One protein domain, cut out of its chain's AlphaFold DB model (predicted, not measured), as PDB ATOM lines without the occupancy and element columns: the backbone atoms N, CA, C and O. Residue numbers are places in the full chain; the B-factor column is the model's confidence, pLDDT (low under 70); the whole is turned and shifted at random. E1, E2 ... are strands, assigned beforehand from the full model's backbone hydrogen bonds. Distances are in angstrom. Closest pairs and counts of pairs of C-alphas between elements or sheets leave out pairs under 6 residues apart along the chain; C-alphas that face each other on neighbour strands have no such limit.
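AT A GLANCE: This is residues 28 to 88 of the 89 residues of an uncharacterized protein of Chitinophaga niabensis (UniProt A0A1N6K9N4). With little regular structure, a small three-strand sheet, E3 between E1 and E5, has a short two-strand ribbon, E2 and E4, over one face, and a long loop, residues 46 to 61, links E2 to E3. The 61 printed residues hold no named helix and five strands, E1 to E5; both sheets, E1 - E3 - E5 and E2 - E4, are antiparallel. The class is all strand, with 23 residues in named elements; the whole is compact, radius of gyration of the C-alphas 10.0 A, spanning 26 by 22 by 18 A.

IN THESE COORDINATES: E3, residues 62 to 68, is 17.2 A long; E1, 28 to 32, 13.3 A, begins at C-alpha 28 (48.891, -46.815, 36.206); E5, 83 to 87, 11.4 A, ends at C-alpha 87 (36.968, -40.871, 48.626). E2 is residues 43 to 45, E4 76 to 78.

HOW THE PARTS SIT: E3 pairs with E1 at N 29 and O 67, 2.8 A, and with E5 at N 66 and O 83, 2.8 A. E2 pairs with E4 at N 44 and O 77, 2.8 A. The closest C-alphas of E3 and E4, Ala 67 and Ile 77, are 7.5 A apart.

THE WHOLE: The farthest C-alphas, Asn 58 and Gly 70, are 28.1 A apart. The printed part has no cut. The link E2 to E3 is long; pLDDT is under 70 at residues 52 to 54 and 56 to 59.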
ATOM      1  N   ASN A  28      49.543 -47.102  34.938       78.69
ATOM      2  CA  ASN A  28      48.891 -46.815  36.206       78.69
ATOM      3  C   ASN A  28      47.500 -47.454  36.194       78.69
ATOM      4  O   ASN A  28      46.727 -47.265  35.259       78.69
ATOM      5  N   THR A  29      47.190 -48.223  37.230       86.06
ATOM      6  CA  THR A  29      45.921 -48.938  37.372       86.06
ATOM      7  C   THR A  29      45.154 -48.378  38.563       86.06
ATOM      8  O   THR A  29      45.744 -47.989  39.572       86.06
ATOM      9  N   LEU A  30      43.831 -48.311  38.423       89.06
ATOM     10  CA  LEU A  30      42.931 -47.885  39.484       89.06
ATOM     11  C   LEU A  30      42.546 -49.094  40.342       89.06
ATOM     12  O   LEU A  30      42.054 -50.100  39.832       89.06
ATOM     13  N   TYR A  31      42.772 -48.974  41.644       91.00
ATOM     14  CA  TYR A  31      42.532 -50.003  42.642       91.00
ATOM     15  C   TYR A  31      41.441 -49.557  43.607       91.00
ATOM     16  O   TYR A  31      41.465 -48.430  44.101       91.00
ATOM     17  N   TYR A  32      40.512 -50.463  43.909       92.25
ATOM     18  CA  TYR A  32      39.589 -50.294  45.028       92.25
ATOM     19  C   TYR A  32      40.330 -50.561  46.328       92.25
ATOM     20  O   TYR A  32      41.105 -51.514  46.410       92.25
ATOM     21  N   ILE A  33      40.093 -49.725  47.330       91.81
ATOM     22  CA  ILE A  33      40.735 -49.839  48.635       91.81
ATOM     23  C   ILE A  33      39.740 -50.356  49.663       91.81
ATOM     24  O   ILE A  33      38.536 -50.102  49.584       91.81
ATOM     25  N   ALA A  34      40.258 -51.131  50.614       89.56
ATOM     26  CA  ALA A  34      39.484 -51.661  51.721       89.56
ATOM     27  C   ALA A  34      38.682 -50.547  52.426       89.56
ATOM     28  O   ALA A  34      39.183 -49.427  52.587       89.56
ATOM     29  N   PRO A  35      37.445 -50.836  52.865       84.81
ATOM     30  CA  PRO A  35      36.610 -49.850  53.542       84.81
ATOM     31  C   PRO A  35      37.275 -49.364  54.834       84.81
ATOM     32  O   PRO A  35      38.118 -50.053  55.408       84.81
ATOM     33  N   ASN A  36      36.873 -48.184  55.311       85.00
ATOM     34  CA  ASN A  36      37.413 -47.561  56.528       85.00
ATOM     35  C   ASN A  36      38.922 -47.255  56.483       85.00
ATOM     36  O   ASN A  36      39.552 -47.073  57.524       85.00
ATOM     37  N   THR A  37      39.510 -47.160  55.286       89.19
ATOM     38  CA  THR A  37      40.909 -46.750  55.130       89.19
ATOM     39  C   THR A  37      41.023 -45.228  55.129       89.19
ATOM     40  O   THR A  37      40.398 -44.553  54.316       89.19
ATOM     41  N   SER A  38      41.842 -44.680  56.026       89.12
ATOM     42  CA  SER A  38      42.097 -43.238  56.109       89.12
ATOM     43  C   SER A  38      42.968 -42.731  54.944       89.12
ATOM     44  O   SER A  38      43.884 -43.443  54.526       89.12
ATOM     45  N   PRO A  39      42.777 -41.485  54.466       87.62
ATOM     46  CA  PRO A  39      43.650 -40.837  53.482       87.62
ATOM     47  C   PRO A  39      45.060 -40.538  54.001       87.62
ATOM     48  O   PRO A  39      45.944 -40.217  53.213       87.62
ATOM     49  N   TRP A  40      45.288 -40.650  55.312       88.88
ATOM     50  CA  TRP A  40      46.610 -40.497  55.926       88.88
ATOM     51  C   TRP A  40      47.263 -41.838  56.273       88.88
ATOM     52  O   TRP A  40      48.274 -41.870  56.976       88.88
ATOM     53  N   ALA A  41      46.690 -42.954  55.815       90.56
ATOM     54  CA  ALA A  41      47.299 -44.261  55.994       90.56
ATOM     55  C   ALA A  41      48.658 -44.328  55.277       90.56
ATOM     56  O   ALA A  41      48.857 -43.754  54.208       90.56
ATOM     57  N   THR A  42      49.607 -45.059  55.859       93.19
ATOM     58  CA  THR A  42      50.932 -45.280  55.256       93.19
ATOM     59  C   THR A  42      50.904 -46.331  54.146       93.19
ATOM     60  O   THR A  42      51.835 -46.417  53.342       93.19
ATOM     61  N   SER A  43      49.832 -47.120  54.080       93.06
ATOM     62  CA  SER A  43      49.577 -48.100  53.036       93.06
ATOM     63  C   SER A  43      48.080 -48.287  52.802       93.06
ATOM     64  O   SER A  43      47.260 -48.099  53.700       93.06
ATOM     65  N   TYR A  44      47.731 -48.687  51.583       93.56
ATOM     66  CA  TYR A  44      46.360 -48.919  51.147       93.56
ATOM     67  C   TYR A  44      46.179 -50.387  50.775       93.56
ATOM     68  O   TYR A  44      46.840 -50.886  49.865       93.56
ATOM     69  N   MET A  45      45.294 -51.093  51.477       94.19
ATOM     70  CA  MET A  45      44.991 -52.488  51.156       94.19
ATOM     71  C   MET A  45      44.034 -52.560  49.967       94.19
ATOM     72  O   MET A  45      42.945 -51.990  50.018       94.19
ATOM     73  N   VAL A  46      44.409 -53.297  48.926       93.88
ATOM     74  CA  VAL A  46      43.570 -53.506  47.743       93.88
ATOM     75  C   VAL A  46      42.380 -54.393  48.100       93.88
ATOM     76  O   VAL A  46      42.549 -55.505  48.606       93.88
ATOM     77  N   ALA A  47      41.172 -53.918  47.821       90.25
ATOM     78  CA  ALA A  47      39.937 -54.666  47.998       90.25
ATOM     79  C   ALA A  47      39.723 -55.680  46.862       90.25
ATOM     80  O   ALA A  47      40.116 -55.459  45.716       90.25
ATOM     81  N   SER A  48      39.054 -56.790  47.178       86.06
ATOM     82  CA  SER A  48      38.642 -57.807  46.199       86.06
ATOM     83  C   SER A  48      37.455 -57.369  45.352       86.06
ATOM     84  O   SER A  48      37.283 -57.847  44.232       86.06
ATOM     85  N   THR A  49      36.620 -56.486  45.893       81.50
ATOM     86  CA  THR A  49      35.368 -56.051  45.283       81.50
ATOM     87  C   THR A  49      35.245 -54.536  45.342       81.50
ATOM     88  O   THR A  49      35.727 -53.926  46.302       81.50
ATOM     89  N   PRO A  50      34.571 -53.919  44.357       78.75
ATOM     90  CA  PRO A  50      34.187 -52.525  44.471       78.75
ATOM     91  C   PRO A  50      33.271 -52.342  45.691       78.75
ATOM     92  O   PRO A  50      32.480 -53.240  46.005       78.75
ATOM     93  N   PRO A  51      33.372 -51.207  46.392       71.75
ATOM     94  CA  PRO A  51      32.480 -50.919  47.499       71.75
ATOM     95  C   PRO A  51      31.027 -50.760  47.048       71.75
ATOM     96  O   PRO A  51      30.747 -50.325  45.931       71.75
ATOM     97  N   SER A  52      30.098 -51.103  47.941       66.38
ATOM     98  CA  SER A  52      28.657 -50.906  47.737       66.38
ATOM     99  C   SER A  52      28.250 -49.435  47.798       66.38
ATOM    100  O   SER A  52      27.281 -49.032  47.157       66.38
ATOM    101  N   GLU A  53      28.980 -48.643  48.581       65.25
ATOM    102  CA  GLU A  53      28.789 -47.205  48.721       65.25
ATOM    103  C   GLU A  53      29.648 -46.502  47.668       65.25
ATOM    104  O   GLU A  53      30.842 -46.774  47.534       65.25
ATOM    105  N   GLY A  54      29.018 -45.666  46.842       69.88
ATOM    106  CA  GLY A  54      29.676 -45.054  45.691       69.88
ATOM    107  C   GLY A  54      30.886 -44.202  46.082       69.88
ATOM    108  O   GLY A  54      30.848 -43.441  47.047       69.88
ATOM    109  N   CYS A  55      31.950 -44.285  45.287       74.06
ATOM    110  CA  CYS A  55      33.135 -43.447  45.436       74.06
ATOM    111  C   CYS A  55      32.898 -42.056  44.816       74.06
ATOM    112  O   CYS A  55      33.188 -41.858  43.634       74.06
ATOM    113  N   VAL A  56      32.327 -41.107  45.567       68.44
ATOM    114  CA  VAL A  56      31.907 -39.790  45.026       68.44
ATOM    115  C   VAL A  56      32.685 -38.596  45.607       68.44
ATOM    116  O   VAL A  56      32.487 -37.470  45.163       68.44
ATOM    117  N   GLY A  57      33.643 -38.828  46.513       60.16
ATOM    118  CA  GLY A  57      34.697 -37.853  46.825       60.16
ATOM    119  C   GLY A  57      34.456 -36.890  47.993       60.16
ATOM    120  O   GLY A  57      35.223 -35.938  48.104       60.16
ATOM    121  N   ASN A  58      33.461 -37.117  48.863       61.88
ATOM    122  CA  ASN A  58      33.118 -36.187  49.957       61.88
ATOM    123  C   ASN A  58      33.361 -36.719  51.384       61.88
ATOM    124  O   ASN A  58      33.183 -35.964  52.337       61.88
ATOM    125  N   ALA A  59      33.775 -37.976  51.555       69.81
ATOM    126  CA  ALA A  59      33.983 -38.593  52.866       69.81
ATOM    127  C   ALA A  59      35.458 -38.635  53.295       69.81
ATOM    128  O   ALA A  59      36.378 -38.475  52.500       69.81
ATOM    129  N   GLU A  60      35.692 -38.933  54.572       79.88
ATOM    130  CA  GLU A  60      37.024 -39.009  55.193       79.88
ATOM    131  C   GLU A  60      37.778 -40.325  54.912       79.88
ATOM    132  O   GLU A  60      38.815 -40.586  55.519       79.88
ATOM    133  N   LEU A  61      37.263 -41.180  54.023       87.31
ATOM    134  CA  LEU A  61      37.777 -42.530  53.781       87.31
ATOM    135  C   LEU A  61      38.121 -42.738  52.304       87.31
ATOM    136  O   LEU A  61      37.376 -42.329  51.417       87.31
ATOM    137  N   VAL A  62      39.236 -43.414  52.035       89.12
ATOM    138  CA  VAL A  62      39.745 -43.685  50.684       89.12
ATOM    139  C   VAL A  62      38.964 -44.807  50.024       89.12
ATOM    140  O   VAL A  62      38.909 -45.914  50.551       89.12
ATOM    141  N   CYS A  63      38.429 -44.531  48.836       89.88
ATOM    142  CA  CYS A  63      37.638 -45.478  48.055       89.88
ATOM    143  C   CYS A  63      38.459 -46.097  46.922       89.88
ATOM    144  O   CYS A  63      38.484 -47.319  46.753       89.88
ATOM    145  N   THR A  64      39.197 -45.265  46.176       90.75
ATOM    146  CA  THR A  64      40.112 -45.738  45.134       90.75
ATOM    147  C   THR A  64      41.432 -44.991  45.131       90.75
ATOM    148  O   THR A  64      41.509 -43.795  45.429       90.75
ATOM    149  N   VAL A  65      42.479 -45.710  44.737       91.38
ATOM    150  CA  VAL A  65      43.808 -45.152  44.486       91.38
ATOM    151  C   VAL A  65      44.280 -45.539  43.098       91.38
ATOM    152  O   VAL A  65      43.907 -46.580  42.561       91.38
ATOM    153  N   VAL A  66      45.134 -44.708  42.526       90.88
ATOM    154  CA  VAL A  66      45.870 -44.998  41.304       90.88
ATOM    155  C   VAL A  66      47.307 -45.319  41.691       90.88
ATOM    156  O   VAL A  66      47.944 -44.531  42.386       90.88
ATOM    157  N   ALA A  67      47.807 -46.469  41.252       90.88
ATOM    158  CA  ALA A  67      49.171 -46.917  41.525       90.88
ATOM    159  C   ALA A  67      49.732 -47.717  40.343       90.88
ATOM    160  O   ALA A  67      49.014 -48.012  39.382       90.88
ATOM    161  N   SER A  68      51.009 -48.091  40.422       87.00
ATOM    162  CA  SER A  68      51.637 -49.006  39.465       87.00
ATOM    163  C   SER A  68      50.820 -50.293  39.321       87.00
ATOM    164  O   SER A  68      50.310 -50.825  40.304       87.00
ATOM    165  N   PHE A  69      50.693 -50.816  38.101       81.88
ATOM    166  CA  PHE A  69      50.064 -52.121  37.893       81.88
ATOM    167  C   PHE A  69      50.803 -53.235  38.665       81.88
ATOM    168  O   PHE A  69      52.016 -53.179  38.865       81.88
ATOM    169  N   GLY A  70      50.080 -54.294  39.027       84.62
ATOM    170  CA  GLY A  70      50.649 -55.513  39.614       84.62
ATOM    171  C   GLY A  70      50.168 -55.857  41.021       84.62
ATOM    172  O   GLY A  70      50.426 -56.972  41.467       84.62
ATOM    173  N   TYR A  71      49.428 -54.968  41.691       88.75
ATOM    174  CA  TYR A  71      48.821 -55.306  42.979       88.75
ATOM    175  C   TYR A  71      47.577 -56.177  42.804       88.75
ATOM    176  O   TYR A  71      46.761 -55.963  41.905       88.75
ATOM    177  N   THR A  72      47.424 -57.156  43.688       90.12
ATOM    178  CA  THR A  72      46.252 -58.030  43.783       90.12
ATOM    179  C   THR A  72      45.479 -57.760  45.069       90.12
ATOM    180  O   THR A  72      46.015 -57.196  46.020       90.12
ATOM    181  N   SER A  73      44.228 -58.216  45.134       91.19
ATOM    182  CA  SER A  73      43.414 -58.138  46.353       91.19
ATOM    183  C   SER A  73      44.169 -58.632  47.595       91.19
ATOM    184  O   SER A  73      44.823 -59.674  47.554       91.19
ATOM    185  N   GLY A  74      44.040 -57.902  48.702       90.19
ATOM    186  CA  GLY A  74      44.700 -58.184  49.979       90.19
ATOM    187  C   GLY A  74      46.159 -57.728  50.058       90.19
ATOM    188  O   GLY A  74      46.742 -57.765  51.139       90.19
ATOM    189  N   GLN A  75      46.760 -57.279  48.951       94.00
ATOM    190  CA  GLN A  75      48.079 -56.653  48.985       94.00
ATOM    191  C   GLN A  75      47.986 -55.191  49.410       94.00
ATOM    192  O   GLN A  75      46.952 -54.541  49.261       94.00
ATOM    193  N   PHE A  76      49.100 -54.678  49.922       93.38
ATOM    194  CA  PHE A  76      49.228 -53.299  50.360       93.38
ATOM    195  C   PHE A  76      50.025 -52.491  49.344       93.38
ATOM    196  O   PHE A  76      51.141 -52.864  48.983       93.38
ATOM    197  N   ILE A  77      49.456 -51.365  48.927       94.12
ATOM    198  CA  ILE A  77      50.129 -50.352  48.123       94.12
ATOM    199  C   ILE A  77      50.727 -49.318  49.086       94.12
ATOM    200  O   ILE A  77      49.979 -48.755  49.890       94.12
ATOM    201  N   PRO A  78      52.040 -49.043  49.050       93.88
ATOM    202  CA  PRO A  78      52.639 -47.978  49.848       93.88
ATOM    203  C   PRO A  78      52.044 -46.616  49.479       93.88
ATOM    204  O   PRO A  78      51.893 -46.303  48.299       93.88
ATOM    205  N   ALA A  79      51.764 -45.762  50.466       90.56
ATOM    206  CA  ALA A  79      51.184 -44.443  50.202       90.56
ATOM    207  C   ALA A  79      52.084 -43.537  49.340       90.56
ATOM    208  O   ALA A  79      51.584 -42.662  48.645       90.56
ATOM    209  N   SER A  80      53.400 -43.773  49.326       90.31
ATOM    210  CA  SER A  80      54.349 -43.076  48.447       90.31
ATOM    211  C   SER A  80      54.198 -43.421  46.961       90.31
ATOM    212  O   SER A  80      54.682 -42.676  46.116       90.31
ATOM    213  N   GLU A  81      53.572 -44.556  46.641       88.94
ATOM    214  CA  GLU A  81      53.377 -45.063  45.275       88.94
ATOM    215  C   GLU A  81      51.920 -44.928  44.801       88.94
ATOM    216  O   GLU A  81      51.609 -45.226  43.648       88.94
ATOM    217  N   ALA A  82      51.027 -44.479  45.688       89.62
ATOM    218  CA  ALA A  82      49.597 -44.371  45.449       89.62
ATOM    219  C   ALA A  82      49.143 -42.911  45.415       89.62
ATOM    220  O   ALA A  82      49.473 -42.114  46.290       89.62
ATOM    221  N   VAL A  83      48.295 -42.581  44.447       90.31
ATOM    222  CA  VAL A  83      47.558 -41.317  44.408       90.31
ATOM    223  C   VAL A  83      46.104 -41.605  44.745       90.31
ATOM    224  O   VAL A  83      45.444 -42.363  44.035       90.31
ATOM    225  N   VAL A  84      45.590 -41.006  45.818       90.12
ATOM    226  CA  VAL A  84      44.163 -41.094  46.155       90.12
ATOM    227  C   VAL A  84      43.357 -40.428  45.045       90.12
ATOM    228  O   VAL A  84      43.562 -39.253  44.746       90.12
ATOM    229  N   PHE A  85      42.464 -41.192  44.416       88.00
ATOM    230  CA  PHE A  85      41.670 -40.724  43.282       88.00
ATOM    231  C   PHE A  85      40.239 -40.397  43.692       88.00
ATOM    232  O   PHE A  85      39.697 -39.375  43.281       88.00
ATOM    233  N   THR A  86      39.635 -41.236  44.535       88.06
ATOM    234  CA  THR A  86      38.308 -40.968  45.093       88.06
ATOM    235  C   THR A  86      38.237 -41.332  46.565       88.06
ATOM    236  O   THR A  86      38.883 -42.271  47.041       88.06
ATOM    237  N   LEU A  87      37.395 -40.586  47.267       87.19
ATOM    238  CA  LEU A  87      36.968 -40.871  48.626       87.19
ATOM    239  C   LEU A  87      35.541 -41.432  48.589       87.19
ATOM    240  O   LEU A  87      34.836 -41.283  47.583       87.19
ATOM    241  N   TYR A  88      35.123 -42.092  49.667       82.06
ATOM    242  CA  TYR A  88      33.725 -42.487  49.852       82.06
ATOM    243  C   TYR A  88      32.819 -41.240  49.848       82.06
ATOM    244  O   TYR A  88      33.309 -40.106  49.839       82.06
TER     245      TYR A  88